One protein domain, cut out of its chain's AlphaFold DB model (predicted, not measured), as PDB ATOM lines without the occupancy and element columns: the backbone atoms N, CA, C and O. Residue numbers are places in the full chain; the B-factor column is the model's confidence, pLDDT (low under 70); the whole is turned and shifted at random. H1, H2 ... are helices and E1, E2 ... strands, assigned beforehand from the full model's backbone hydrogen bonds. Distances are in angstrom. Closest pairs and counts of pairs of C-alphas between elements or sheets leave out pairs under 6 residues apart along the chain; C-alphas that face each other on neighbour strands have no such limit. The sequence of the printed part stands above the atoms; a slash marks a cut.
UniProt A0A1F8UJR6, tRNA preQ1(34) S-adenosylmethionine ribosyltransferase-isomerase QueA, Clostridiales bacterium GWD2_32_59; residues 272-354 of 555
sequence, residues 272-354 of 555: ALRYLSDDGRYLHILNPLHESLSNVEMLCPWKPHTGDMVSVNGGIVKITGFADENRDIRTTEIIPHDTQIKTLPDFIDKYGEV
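This is residues 272 to 354 of the 555 residues of the protein "tRNA preQ1(34) S-adenosylmethionine ribosyltransferase-isomerase QueA" of Clostridiales bacterium GWD2_32_59 (UniProt A0A1F8UJR6). A single sheet of six antiparallel strands curls round into a small, incomplete barrel, with the short helix H1 at one end of it. The sheet folds back on itself, E1 and E2 facing E6, E5 and E4, with E3 as the hinge. The printed part has 83 residues, with named elements in the order E1, E2, E3, E4, E5, E6, H1, while the sheet's order is E1, E2, E3, E6, E5, E4; the class is mostly strand. The whole is compact, with a radius of gyration of the C-alphas of 11.5 A and spans of 34 by 28 by 23 A.

E1 is residues 272 to 274, with C-alpha 272 at (71.302, 87.318, 104.546). E2 is residues 282 to 285, and E3 is residues 294 to 299, 15.0 A from first to last C-alpha. E4 is residues 309 to 312. E5, residues 315 to 324, is the longest strand at 23.8 A and bends by 70 degrees at residue 321. E6, residues 329 to 336, measures 20.7 A and begins with C-alpha 329 at (84.235, 92.369, 105.193). H1, residues 344 to 351, measures 10.3 A and ends with C-alpha 351 at (65.414, 87.837, 97.669).

The sheet is strongly twisted, with E1 and E4 as its edge strands. E1, E2 and E3 form a meander, each strand the antiparallel neighbour of the one before, and so do E4, E5 and E6. E3 to E6 form a Greek key, four strands in a row in which E3 is also the antiparallel neighbour of E6. In the hairpin E1 and E2, N 273 and O 283 are 2.8 A apart, within hydrogen-bond range. E2 and E3, also a hairpin, have N 299 and O 284 at 2.8 A. E3 and E6 have N 298 and O 330 at 2.9 A. In the hairpin E5 and E6, N 318 and O 333 are 2.8 A apart. In the hairpin E4 and E5, N 310 and O 317 are 2.8 A apart. The closest C-alphas of E1 and E4 are those of Arg 274 and Val 312, 5.6 A apart. E1 and E5 are apart. H1 is on the sheet at a height of 8.6 A, only just over none of its strands, with 2 of its C-alphas falling on E4. Its closest C-alpha to E1 is that of Tyr 351, 7.4 A from that of Leu 273. In H1 every O i to N i+4 pair is within hydrogen-bond range.

The two C-alphas farthest apart are those of Asn 326 and Gln 340, at 35.2 A, while the first and last printed C-alphas are 6.0 A apart. The printed part has no cut. The links E4 to E5 and E5 to E6 are tight, the others short. The mean pLDDT of the printed part is 89.9; residues 278 to 280 and 325 to 327 are under 70.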
ATOM      1  N   ALA A 272      70.462  88.423 105.004       92.44
ATOM      2  CA  ALA A 272      71.302  87.318 104.546       92.44
ATOM      3  C   ALA A 272      71.006  86.977 103.080       92.44
ATOM      4  O   ALA A 272      69.862  86.735 102.711       92.44
ATOM      5  N   LEU A 273      72.041  86.898 102.246       92.56
ATOM      6  CA  LEU A 273      71.932  86.452 100.860       92.56
ATOM      7  C   LEU A 273      72.523  85.056 100.732       92.56
ATOM      8  O   LEU A 273      73.717  84.861 100.959       92.56
ATOM      9  N   ARG A 274      71.699  84.077 100.362       88.50
ATOM     10  CA  ARG A 274      72.165  82.706 100.147       88.50
ATOM     11  C   ARG A 274      73.088  82.648  98.935       88.50
ATOM     12  O   ARG A 274      72.701  83.055  97.838       88.50
ATOM     13  N   TYR A 275      74.279  82.097  99.132       87.62
ATOM     14  CA  TYR A 275      75.196  81.770  98.053       87.62
ATOM     15  C   TYR A 275      74.681  80.538  97.297       87.62
ATOM     16  O   TYR A 275      74.394  79.503  97.900       87.62
ATOM     17  N   LEU A 276      74.536  80.656  95.975       80.69
ATOM     18  CA  LEU A 276      74.053  79.584  95.103       80.69
ATOM     19  C   LEU A 276      75.205  78.654  94.687       80.69
ATOM     20  O   LEU A 276      75.579  78.582  93.518       80.69
ATOM     21  N   SER A 277      75.775  77.953  95.664       74.56
ATOM     22  CA  SER A 277      76.666  76.802  95.482       74.56
ATOM     23  C   SER A 277      76.147  75.608  96.298       74.56
ATOM     24  O   SER A 277      75.226  75.746  97.106       74.56
ATOM     25  N   ASP A 278      76.767  74.436  96.140       58.78
ATOM     26  CA  ASP A 278      76.383  73.210  96.862       58.78
ATOM     27  C   ASP A 278      76.645  73.256  98.388       58.78
ATOM     28  O   ASP A 278      76.307  72.313  99.103       58.78
ATOM     29  N   ASP A 279      77.240  74.336  98.914       67.38
ATOM     30  CA  ASP A 279      77.701  74.428 100.309       67.38
ATOM     31  C   ASP A 279      76.773  75.206 101.264       67.38
ATOM     32  O   ASP A 279      76.975  75.161 102.478       67.38
ATOM     33  N   GLY A 280      75.735  75.881 100.754       67.50
ATOM     34  CA  GLY A 280      74.685  76.500 101.574       67.50
ATOM     35  C   GLY A 280      75.117  77.690 102.443       67.50
ATOM     36  O   GLY A 280      74.448  77.979 103.437       67.50
ATOM     37  N   ARG A 281      76.218  78.374 102.106       80.94
ATOM     38  CA  ARG A 281      76.701  79.570 102.826       80.94
ATOM     39  C   ARG A 281      75.866  80.824 102.528       80.94
ATOM     40  O   ARG A 281      75.139  80.884 101.541       80.94
ATOM     41  N   TYR A 282      76.012  81.854 103.364       87.00
ATOM     42  CA  TYR A 282      75.353  83.156 103.194       87.00
ATOM     43  C   TYR A 282      76.370  84.293 103.176       87.00
ATOM     44  O   TYR A 282      77.369  84.234 103.885       87.00
ATOM     45  N   LEU A 283      76.089  85.350 102.416       89.94
ATOM     46  CA  LEU A 283      76.683  86.668 102.637       89.94
ATOM     47  C   LEU A 283      75.770  87.454 103.578       89.94
ATOM     48  O   LEU A 283      74.554  87.447 103.393       89.94
ATOM     49  N   HIS A 284      76.335  88.136 104.570       91.19
ATOM     50  CA  HIS A 284      75.552  88.923 105.527       91.19
ATOM     51  C   HIS A 284      75.776  90.412 105.298       91.19
ATOM     52  O   HIS A 284      76.899  90.899 105.425       91.19
ATOM     53  N   ILE A 285      74.708  91.138 104.982       93.06
ATOM     54  CA  ILE A 285      74.727  92.590 104.806       93.06
ATOM     55  C   ILE A 285      74.872  93.251 106.176       93.06
ATOM     56  O   ILE A 285      74.134  92.926 107.105       93.06
ATOM     57  N   LEU A 286      75.829  94.171 106.305       89.81
ATOM     58  CA  LEU A 286      76.128  94.819 107.584       89.81
ATOM     59  C   LEU A 286      75.231  96.025 107.869       89.81
ATOM     60  O   LEU A 286      74.809  96.203 109.008       89.81
ATOM     61  N   ASN A 287      74.917  96.815 106.838       91.25
ATOM     62  CA  ASN A 287      73.990  97.940 106.917       91.25
ATOM     63  C   ASN A 287      72.823  97.729 105.938       91.25
ATOM     64  O   ASN A 287      72.922  98.124 104.774       91.25
ATOM     65  N   PRO A 288      71.720  97.098 106.375       91.94
ATOM     66  CA  PRO A 288      70.595  96.812 105.491       91.94
ATOM     67  C   PRO A 288      69.740  98.046 105.162       91.94
ATOM     68  O   PRO A 288      68.877  97.957 104.296       91.94
ATOM     69  N   LEU A 289      69.981  99.181 105.830       90.44
ATOM     70  CA  LEU A 289      69.325 100.466 105.556       90.44
ATOM     71  C   LEU A 289      70.060 101.293 104.492       90.44
ATOM     72  O   LEU A 289      69.622 102.382 104.134       90.44
ATOM     73  N   HIS A 290      71.202 100.813 104.001       92.88
ATOM     74  CA  HIS A 290      71.893 101.458 102.895       92.88
ATOM     75  C   HIS A 290      71.005 101.442 101.641       92.88
ATOM     76  O   HIS A 290      70.518 100.391 101.267       92.88
ATOM     77  N   GLU A 291      70.807 102.578 100.970       94.50
ATOM     78  CA  GLU A 291      69.853 102.679  99.850       94.50
ATOM     79  C   GLU A 291      70.381 102.086  98.533       94.50
ATOM     80  O   GLU A 291      69.637 101.493  97.753       94.50
ATOM     81  N   SER A 292      71.679 102.240  98.261       96.38
ATOM     82  CA  SER A 292      72.269 101.882  96.964       96.38
ATOM     83  C   SER A 292      72.653 100.399  96.874       96.38
ATOM     84  O   SER A 292      73.007  99.760  97.865       96.38
ATOM     85  N   LEU A 293      72.631  99.859  95.653       96.88
ATOM     86  CA  LEU A 293      73.126  98.516  95.328       96.88
ATOM     87  C   LEU A 293      74.656  98.464  95.164       96.88
ATOM     88  O   LEU A 293      75.228  97.382  95.071       96.88
ATOM     89  N   SER A 294      75.331  99.612  95.129       96.06
ATOM     90  CA  SER A 294      76.793  99.718  95.051       96.06
ATOM     91  C   SER A 294      77.382 100.105  96.404       96.06
ATOM     92  O   SER A 294      76.762 100.856  97.146       96.06
ATOM     93  N   ASN A 295      78.612  99.675  96.688       94.81
ATOM     94  CA  ASN A 295      79.302  99.900  97.966       94.81
ATOM     95  C   ASN A 295      78.606  99.260  99.175       94.81
ATOM     96  O   ASN A 295      78.716  99.749 100.295       94.81
ATOM     97  N   VAL A 296      77.917  98.140  98.959       95.56
ATOM     98  CA  VAL A 296      77.281  97.394 100.045       95.56
ATOM     99  C   VAL A 296      78.353  96.622 100.803       95.56
ATOM    100  O   VAL A 296      79.075  95.809 100.216       95.56
ATOM    101  N   GLU A 297      78.461  96.867 102.105       94.12
ATOM    102  CA  GLU A 297      79.363  96.121 102.978       94.12
ATOM    103  C   GLU A 297      78.735  94.790 103.389       94.12
ATOM    104  O   GLU A 297      77.659  94.738 103.997       94.12
ATOM    105  N   MET A 298      79.429  93.705 103.059       92.44
ATOM    106  CA  MET A 298      78.998  92.349 103.365       92.44
ATOM    107  C   MET A 298      80.093  91.587 104.096       92.44
ATOM    108  O   MET A 298      81.252  91.572 103.674       92.44
ATOM    109  N   LEU A 299      79.711  90.883 105.155       89.56
ATOM    110  CA  LEU A 299      80.535  89.823 105.705       89.56
ATOM    111  C   LEU A 299      80.449  88.595 104.800       89.56
ATOM    112  O   LEU A 299      79.363  88.058 104.560       89.56
ATOM    113  N   CYS A 300      81.610  88.128 104.353       88.19
ATOM    114  CA  CYS A 300      81.743  86.918 103.557       88.19
ATOM    115  C   CYS A 300      82.343  85.808 104.434       88.19
ATOM    116  O   CYS A 300      83.454  85.975 104.927       88.19
ATOM    117  N   PRO A 301      81.688  84.646 104.619       80.44
ATOM    118  CA  PRO A 301      82.249  83.540 105.406       80.44
ATOM    119  C   PRO A 301      83.407  82.809 104.699       80.44
ATOM    120  O   PRO A 301      83.888  81.781 105.171       80.44
ATOM    121  N   TRP A 302      83.849  83.313 103.548       85.56
ATOM    122  CA  TRP A 302      85.056  82.901 102.844       85.56
ATOM    123  C   TRP A 302      85.807  84.138 102.362       85.56
ATOM    124  O   TRP A 302      85.341  85.263 102.529       85.56
ATOM    125  N   LYS A 303      86.970  83.931 101.741       85.06
ATOM    126  CA  LYS A 303      87.826  85.014 101.255       85.06
ATOM    127  C   LYS A 303      87.718  85.159  99.733       85.06
ATOM    128  O   LYS A 303      88.613  84.674  99.043       85.06
ATOM    129  N   PRO A 304      86.651  85.777  99.188       86.81
ATOM    130  CA  PRO A 304      86.630  86.113  97.775       86.81
ATOM    131  C   PRO A 304      87.586  87.282  97.503       86.81
ATOM    132  O   PRO A 304      87.853  88.106  98.392       86.81
ATOM    133  N   HIS A 305      88.089  87.332  96.276       90.81
ATOM    134  CA  HIS A 305      88.982  88.359  95.758       90.81
ATOM    135  C   HIS A 305      88.194  89.450  95.031       90.81
ATOM    136  O   HIS A 305      87.078  89.240  94.557       90.81
ATOM    137  N   THR A 306      88.793  90.632  94.910       93.81
ATOM    138  CA  THR A 306      88.247  91.705  94.075       93.81
ATOM    139  C   THR A 306      88.047  91.221  92.640       93.81
ATOM    140  O   THR A 306      88.968  90.686  92.027       93.81
ATOM    141  N   GLY A 307      86.852  91.448  92.097       93.81
ATOM    142  CA  GLY A 307      86.439  90.987  90.773       93.81
ATOM    143  C   GLY A 307      85.638  89.684  90.783       93.81
ATOM    144  O   GLY A 307      84.982  89.398  89.780       93.81
ATOM    145  N   ASP A 308      85.630  88.935  91.892       94.31
ATOM    146  CA  ASP A 308      84.820  87.724  92.011       94.31
ATOM    147  C   ASP A 308      83.327  88.051  91.857       94.31
ATOM    148  O   ASP A 308      82.819  89.043  92.388       94.31
ATOM    149  N   MET A 309      82.624  87.184  91.129       94.31
ATOM    150  CA  MET A 309      81.184  87.253  90.893       94.31
ATOM    151  C   MET A 309      80.510  86.106  91.642       94.31
ATOM    152  O   MET A 309      80.744  84.934  91.348       94.31
ATOM    153  N   VAL A 310      79.674  86.445  92.616       92.88
ATOM    154  CA  VAL A 310      79.043  85.500  93.534       92.88
ATOM    155  C   VAL A 310      77.552  85.429  93.222       92.88
ATOM    156  O   VAL A 310      76.814  86.381  93.468       92.88
ATOM    157  N   SER A 311      77.096  84.307  92.672       93.69
ATOM    158  CA  SER A 311      75.671  84.094  92.392       93.69
ATOM    159  C   SER A 311      74.878  83.954  93.688       93.69
ATOM    160  O   SER A 311      75.185  83.100  94.522       93.69
ATOM    161  N   VAL A 312      73.838  84.767  93.842       93.81
ATOM    162  CA  VAL A 312      72.909  84.737  94.976       93.81
ATOM    163  C   VAL A 312      71.481  84.609  94.469       93.81
ATOM    164  O   VAL A 312      71.213  84.753  93.274       93.81
ATOM    165  N   ASN A 313      70.535  84.345  95.365       90.06
ATOM    166  CA  ASN A 313      69.131  84.393  94.982       90.06
ATOM    167  C   ASN A 313      68.782  85.771  94.379       90.06
ATOM    168  O   ASN A 313      69.075  86.807  94.972       90.06
ATOM    169  N   GLY A 314      68.193  85.780  93.181       92.06
ATOM    170  CA  GLY A 314      67.743  87.000  92.506       92.06
ATOM    171  C   GLY A 314      68.821  87.891  91.869       92.06
ATOM    172  O   GLY A 314      68.458  88.921  91.295       92.06
ATOM    173  N   GLY A 315      70.111  87.530  91.904       95.12
ATOM    174  CA  GLY A 315      71.160  88.346  91.280       95.12
ATOM    175  C   GLY A 315      72.596  87.849  91.459       95.12
ATOM    176  O   GLY A 315      72.857  86.711  91.844       95.12
ATOM    177  N   ILE A 316      73.550  88.735  91.170       96.06
ATOM    178  CA  ILE A 316      74.990  88.502  91.334       96.06
ATOM    179  C   ILE A 316      75.556  89.564  92.277       96.06
ATOM    180  O   ILE A 316      75.314  90.753  92.085       96.06
ATOM    181  N   VAL A 317      76.340  89.148  93.267       96.44
ATOM    182  CA  VAL A 317      77.153  90.039  94.101       96.44
ATOM    183  C   VAL A 317      78.566  90.075  93.531       96.44
ATOM    184  O   VAL A 317      79.275  89.071  93.535       96.44
ATOM    185  N   LYS A 318      78.990  91.234  93.038       96.94
ATOM    186  CA  LYS A 318      80.351  91.482  92.566       96.94
ATOM    187  C   LYS A 318      81.194  92.044  93.702       96.94
ATOM    188  O   LYS A 318      80.836  93.060  94.296       96.94
ATOM    189  N   ILE A 319      82.342  91.435  93.973       96.12
ATOM    190  CA  ILE A 319      83.291  91.957  94.960       96.12
ATOM    191  C   ILE A 319      84.076  93.113  94.341       96.12
ATOM    192  O   ILE A 319      84.777  92.934  93.344       96.12
ATOM    193  N   THR A 320      83.969  94.307  94.924       95.94
ATOM    194  CA  THR A 320      84.626  95.524  94.419       95.94
ATOM    195  C   THR A 320      85.830  95.942  95.257       95.94
ATOM    196  O   THR A 320      86.701  96.645  94.748       95.94
ATOM    197  N   GLY A 321      85.934  95.472  96.502       92.69
ATOM    198  CA  GLY A 321      87.086  95.739  97.358       92.69
ATOM    199  C   GLY A 321      86.965  95.162  98.765       92.69
ATOM    200  O   GLY A 321      86.123  94.304  99.048       92.69
ATOM    201  N   PHE A 322      87.818  95.662  99.654       86.56
ATOM    202  CA  PHE A 322      87.902  95.256 101.054       86.56
ATOM    203  C   PHE A 322      87.573  96.453 101.946       86.56
ATOM    204  O   PHE A 322      88.255  97.472 101.872       86.56
ATOM    205  N   ALA A 323      86.548  96.314 102.789       79.69
ATOM    206  CA  ALA A 323      86.244  97.308 103.821       79.69
ATOM    207  C   ALA A 323      87.042  97.021 105.104       79.69
ATOM    208  O   ALA A 323      87.528  97.935 105.765       79.69
ATOM    209  N   ASP A 324      87.229  95.736 105.433       74.44
ATOM    210  CA  ASP A 324      88.074  95.291 106.541       74.44
ATOM    211  C   ASP A 324      88.595  93.870 106.276       74.44
ATOM    212  O   ASP A 324      87.864  92.879 106.395       74.44
ATOM    213  N   GLU A 325      89.876  93.763 105.919       62.47
ATOM    214  CA  GLU A 325      90.531  92.479 105.637       62.47
ATOM    215  C   GLU A 325      90.607  91.564 106.865       62.47
ATOM    216  O   GLU A 325      90.570  90.343 106.724       62.47
ATOM    217  N   ASN A 326      90.652  92.130 108.075       63.78
ATOM    218  CA  ASN A 326      90.752  91.360 109.315       63.78
ATOM    219  C   ASN A 326      89.398  90.808 109.776       63.78
ATOM    220  O   ASN A 326      89.356  89.967 110.674       63.78
ATOM    221  N   ARG A 327      88.293  91.309 109.214       65.31
ATOM    222  CA  ARG A 327      86.927  90.904 109.574       65.31
ATOM    223  C   ARG A 327      86.182  90.222 108.430       65.31
ATOM    224  O   ARG A 327      84.973  90.065 108.540       65.31
ATOM    225  N   ASP A 328      86.881  89.843 107.361       79.88
ATOM    226  CA  ASP A 328      86.298  89.262 106.145       79.88
ATOM    227  C   ASP A 328      85.141  90.101 105.559       79.88
ATOM    228  O   ASP A 328      84.198  89.582 104.957       79.88
ATOM    229  N   ILE A 329      85.228  91.429 105.715       86.94
ATOM    230  CA  ILE A 329      84.235  92.369 105.193       86.94
ATOM    231  C   ILE A 329      84.673  92.813 103.802       86.94
ATOM    232  O   ILE A 329      85.806  93.263 103.589       86.94
ATOM    233  N   ARG A 330      83.770  92.670 102.840       92.31
ATOM    234  CA  ARG A 330      83.960  93.083 101.453       92.31
ATOM    235  C   ARG A 330      83.044  94.247 101.128       92.31
ATOM    236  O   ARG A 330      81.906  94.296 101.591       92.31
ATOM    237  N   THR A 331      83.542  95.144 100.292       94.81
ATOM    238  CA  THR A 331      82.709  96.118  99.593       94.81
ATOM    239  C   THR A 331      82.219  95.461  98.311       94.81
ATOM    240  O   THR A 331      82.996  94.799  97.613       94.81
ATOM    241  N   THR A 332      80.926  95.594  98.028       96.69
ATOM    242  CA  THR A 332      80.277  94.857  96.943       96.69
ATOM    243  C   THR A 332      79.362  95.734  96.096       96.69
ATOM    244  O   THR A 332      78.943  96.821  96.499       96.69
ATOM    245  N   GLU A 333      79.069  95.249  94.896       97.50
ATOM    246  CA  GLU A 333      78.031  95.757  94.007       97.50
ATOM    247  C   GLU A 333      77.043  94.622  93.723       97.50
ATOM    248  O   GLU A 333      77.435  93.548  93.265       97.50
ATOM    249  N   ILE A 334      75.763  94.846  94.005       97.50
ATOM    250  CA  ILE A 334      74.687  93.902  93.715       97.50
ATOM    251  C   ILE A 334      74.131  94.208  92.327       97.50
ATOM    252  O   ILE A 334      73.738  95.334  92.033       97.50
ATOM    253  N   ILE A 335      74.059  93.179  91.488       97.31
ATOM    254  CA  ILE A 335      73.496  93.219  90.140       97.31
ATOM    255  C   ILE A 335      72.236  92.340  90.138       97.31
ATOM    256  O   ILE A 335      72.344  91.116  89.992       97.31
ATOM    257  N   PRO A 336      71.035  92.918  90.328       96.88
ATOM    258  CA  PRO A 336      69.789  92.160  90.321       96.88
ATOM    259  C   PRO A 336      69.476  91.602  88.930       96.88
ATOM    260  O   PRO A 336      69.699  92.264  87.915       96.88
ATOM    261  N   HIS A 337      68.889  90.407  88.870       95.94
ATOM    262  CA  HIS A 337      68.305  89.887  87.629       95.94
ATOM    263  C   HIS A 337      67.033  90.647  87.234       95.94
ATOM    264  O   HIS A 337      66.749  90.830  86.052       95.94
ATOM    265  N   ASP A 338      66.276  91.101  88.232       94.44
ATOM    266  CA  ASP A 338      65.103  91.944  88.045       94.44
ATOM    267  C   ASP A 338      65.523  93.415  87.951       94.44
ATOM    268  O   ASP A 338      65.861  94.050  88.950       94.44
ATOM    269  N   THR A 339      65.486  93.971  86.740       91.81
ATOM    270  CA  THR A 339      65.926  95.346  86.466       91.81
ATOM    271  C   THR A 339      65.025  96.417  87.080       91.81
ATOM    272  O   THR A 339      65.407  97.594  87.066       91.81
ATOM    273  N   GLN A 340      63.855  96.052  87.622       94.44
ATOM    274  CA  GLN A 340      62.987  96.980  88.352       94.44
ATOM    275  C   GLN A 340      63.516  97.299  89.752       94.44
ATOM    276  O   GLN A 340      63.193  98.356  90.283       94.44
ATOM    277  N   ILE A 341      64.362  96.441  90.325       95.44
ATOM    278  CA  ILE A 341      64.947  96.661  91.648       95.44
ATOM    279  C   ILE A 341      66.035  97.723  91.551       95.44
ATOM    280  O   ILE A 341      67.000  97.574  90.796       95.44
ATOM    281  N   LYS A 342      65.863  98.810  92.308       94.69
ATOM    282  CA  LYS A 342      66.778  99.961  92.311       94.69
ATOM    283  C   LYS A 342      67.493 100.167  93.635       94.69
ATOM    284  O   LYS A 342      68.554 100.789  93.631       94.69
ATOM    285  N   THR A 343      66.936  99.652  94.725       96.62
ATOM    286  CA  THR A 343      67.452  99.868  96.073       96.62
ATOM    287  C   THR A 343      67.829  98.545  96.731       96.62
ATOM    288  O   THR A 343      67.318  97.479  96.368       96.62
ATOM    289  N   LEU A 344      68.749  98.602  97.692       96.50
ATOM    290  CA  LEU A 344      69.099  97.437  98.500       96.50
ATOM    291  C   LEU A 344      67.922  96.960  99.376       96.50
ATOM    292  O   LEU A 344      67.708  95.746  99.379       96.50
ATOM    293  N   PRO A 345      67.127  97.830 100.042       95.44
ATOM    294  CA  PRO A 345      65.914  97.418 100.750       95.44
ATOM    295  C   PRO A 345      64.947  96.594  99.889       95.44
ATOM    296  O   PRO A 345      64.527  95.516 100.309       95.44
ATOM    297  N   ASP A 346      64.672  97.026  98.651       95.31
ATOM    298  CA  ASP A 346      63.809  96.277  97.722       95.31
ATOM    299  C   ASP A 346      64.414  94.910  97.360       95.31
ATOM    300  O   ASP A 346      63.708  93.903  97.244       95.31
ATOM    301  N   PHE A 347      65.738  94.858  97.173       96.75
ATOM    302  CA  PHE A 347      66.443  93.620  96.849       96.75
ATOM    303  C   PHE A 347      66.358  92.606  97.994       96.75
ATOM    304  O   PHE A 347      66.015  91.443  97.762       96.75
ATOM    305  N   ILE A 348      66.657  93.032  99.226       95.50
ATOM    306  CA  ILE A 348      66.663  92.135 100.386       95.50
ATOM    307  C   ILE A 348      65.255  91.707 100.783       95.50
ATOM    308  O   ILE A 348      65.075  90.557 101.173       95.50
ATOM    309  N   ASP A 349      64.243  92.566 100.640       93.81
ATOM    310  CA  ASP A 349      62.869  92.173 100.948       93.81
ATOM    311  C   ASP A 349      62.386  91.045 100.024       93.81
ATOM    312  O   ASP A 349      61.761  90.078 100.475       93.81
ATOM    313  N   LYS A 350      62.748  91.118  98.738       94.69
ATOM    314  CA  LYS A 350      62.335  90.130  97.739       94.69
ATOM    315  C   LYS A 350      63.173  88.852  97.754       94.69
ATOM    316  O   LYS A 350      62.611  87.769  97.600       94.69
ATOM    317  N   TYR A 351      64.494  88.963  97.894       94.56
ATOM    318  CA  TYR A 351      65.414  87.837  97.669       94.56
ATOM    319  C   TYR A 351      66.275  87.450  98.865       94.56
ATOM    320  O   TYR A 351      66.907  86.390  98.834       94.56
ATOM    321  N   GLY A 352      66.316  88.290  99.894       93.50
ATOM    322  CA  GLY A 352      67.047  88.003 101.110       93.50
ATOM    323  C   GLY A 352      66.360  86.954 101.979       93.50
ATOM    324  O   GLY A 352      65.192  86.605 101.807       93.50
ATOM    325  N   GLU A 353      67.100  86.493 102.974       92.56
ATOM    326  CA  GLU A 353      66.651  85.567 104.005       92.56
ATOM    327  C   GLU A 353      66.937  86.142 105.394       92.56
ATOM    328  O   GLU A 353      67.793  87.018 105.564       92.56
ATOM    329  N   VAL A 354      66.202  85.666 106.403       92.00
ATOM    330  CA  VAL A 354      66.385  86.134 107.779       92.00
ATOM    331  C   VAL A 354      67.725  85.627 108.323       92.00
ATOM    332  O   VAL A 354      67.977  84.420 108.335       92.00
TER     333      VAL A 354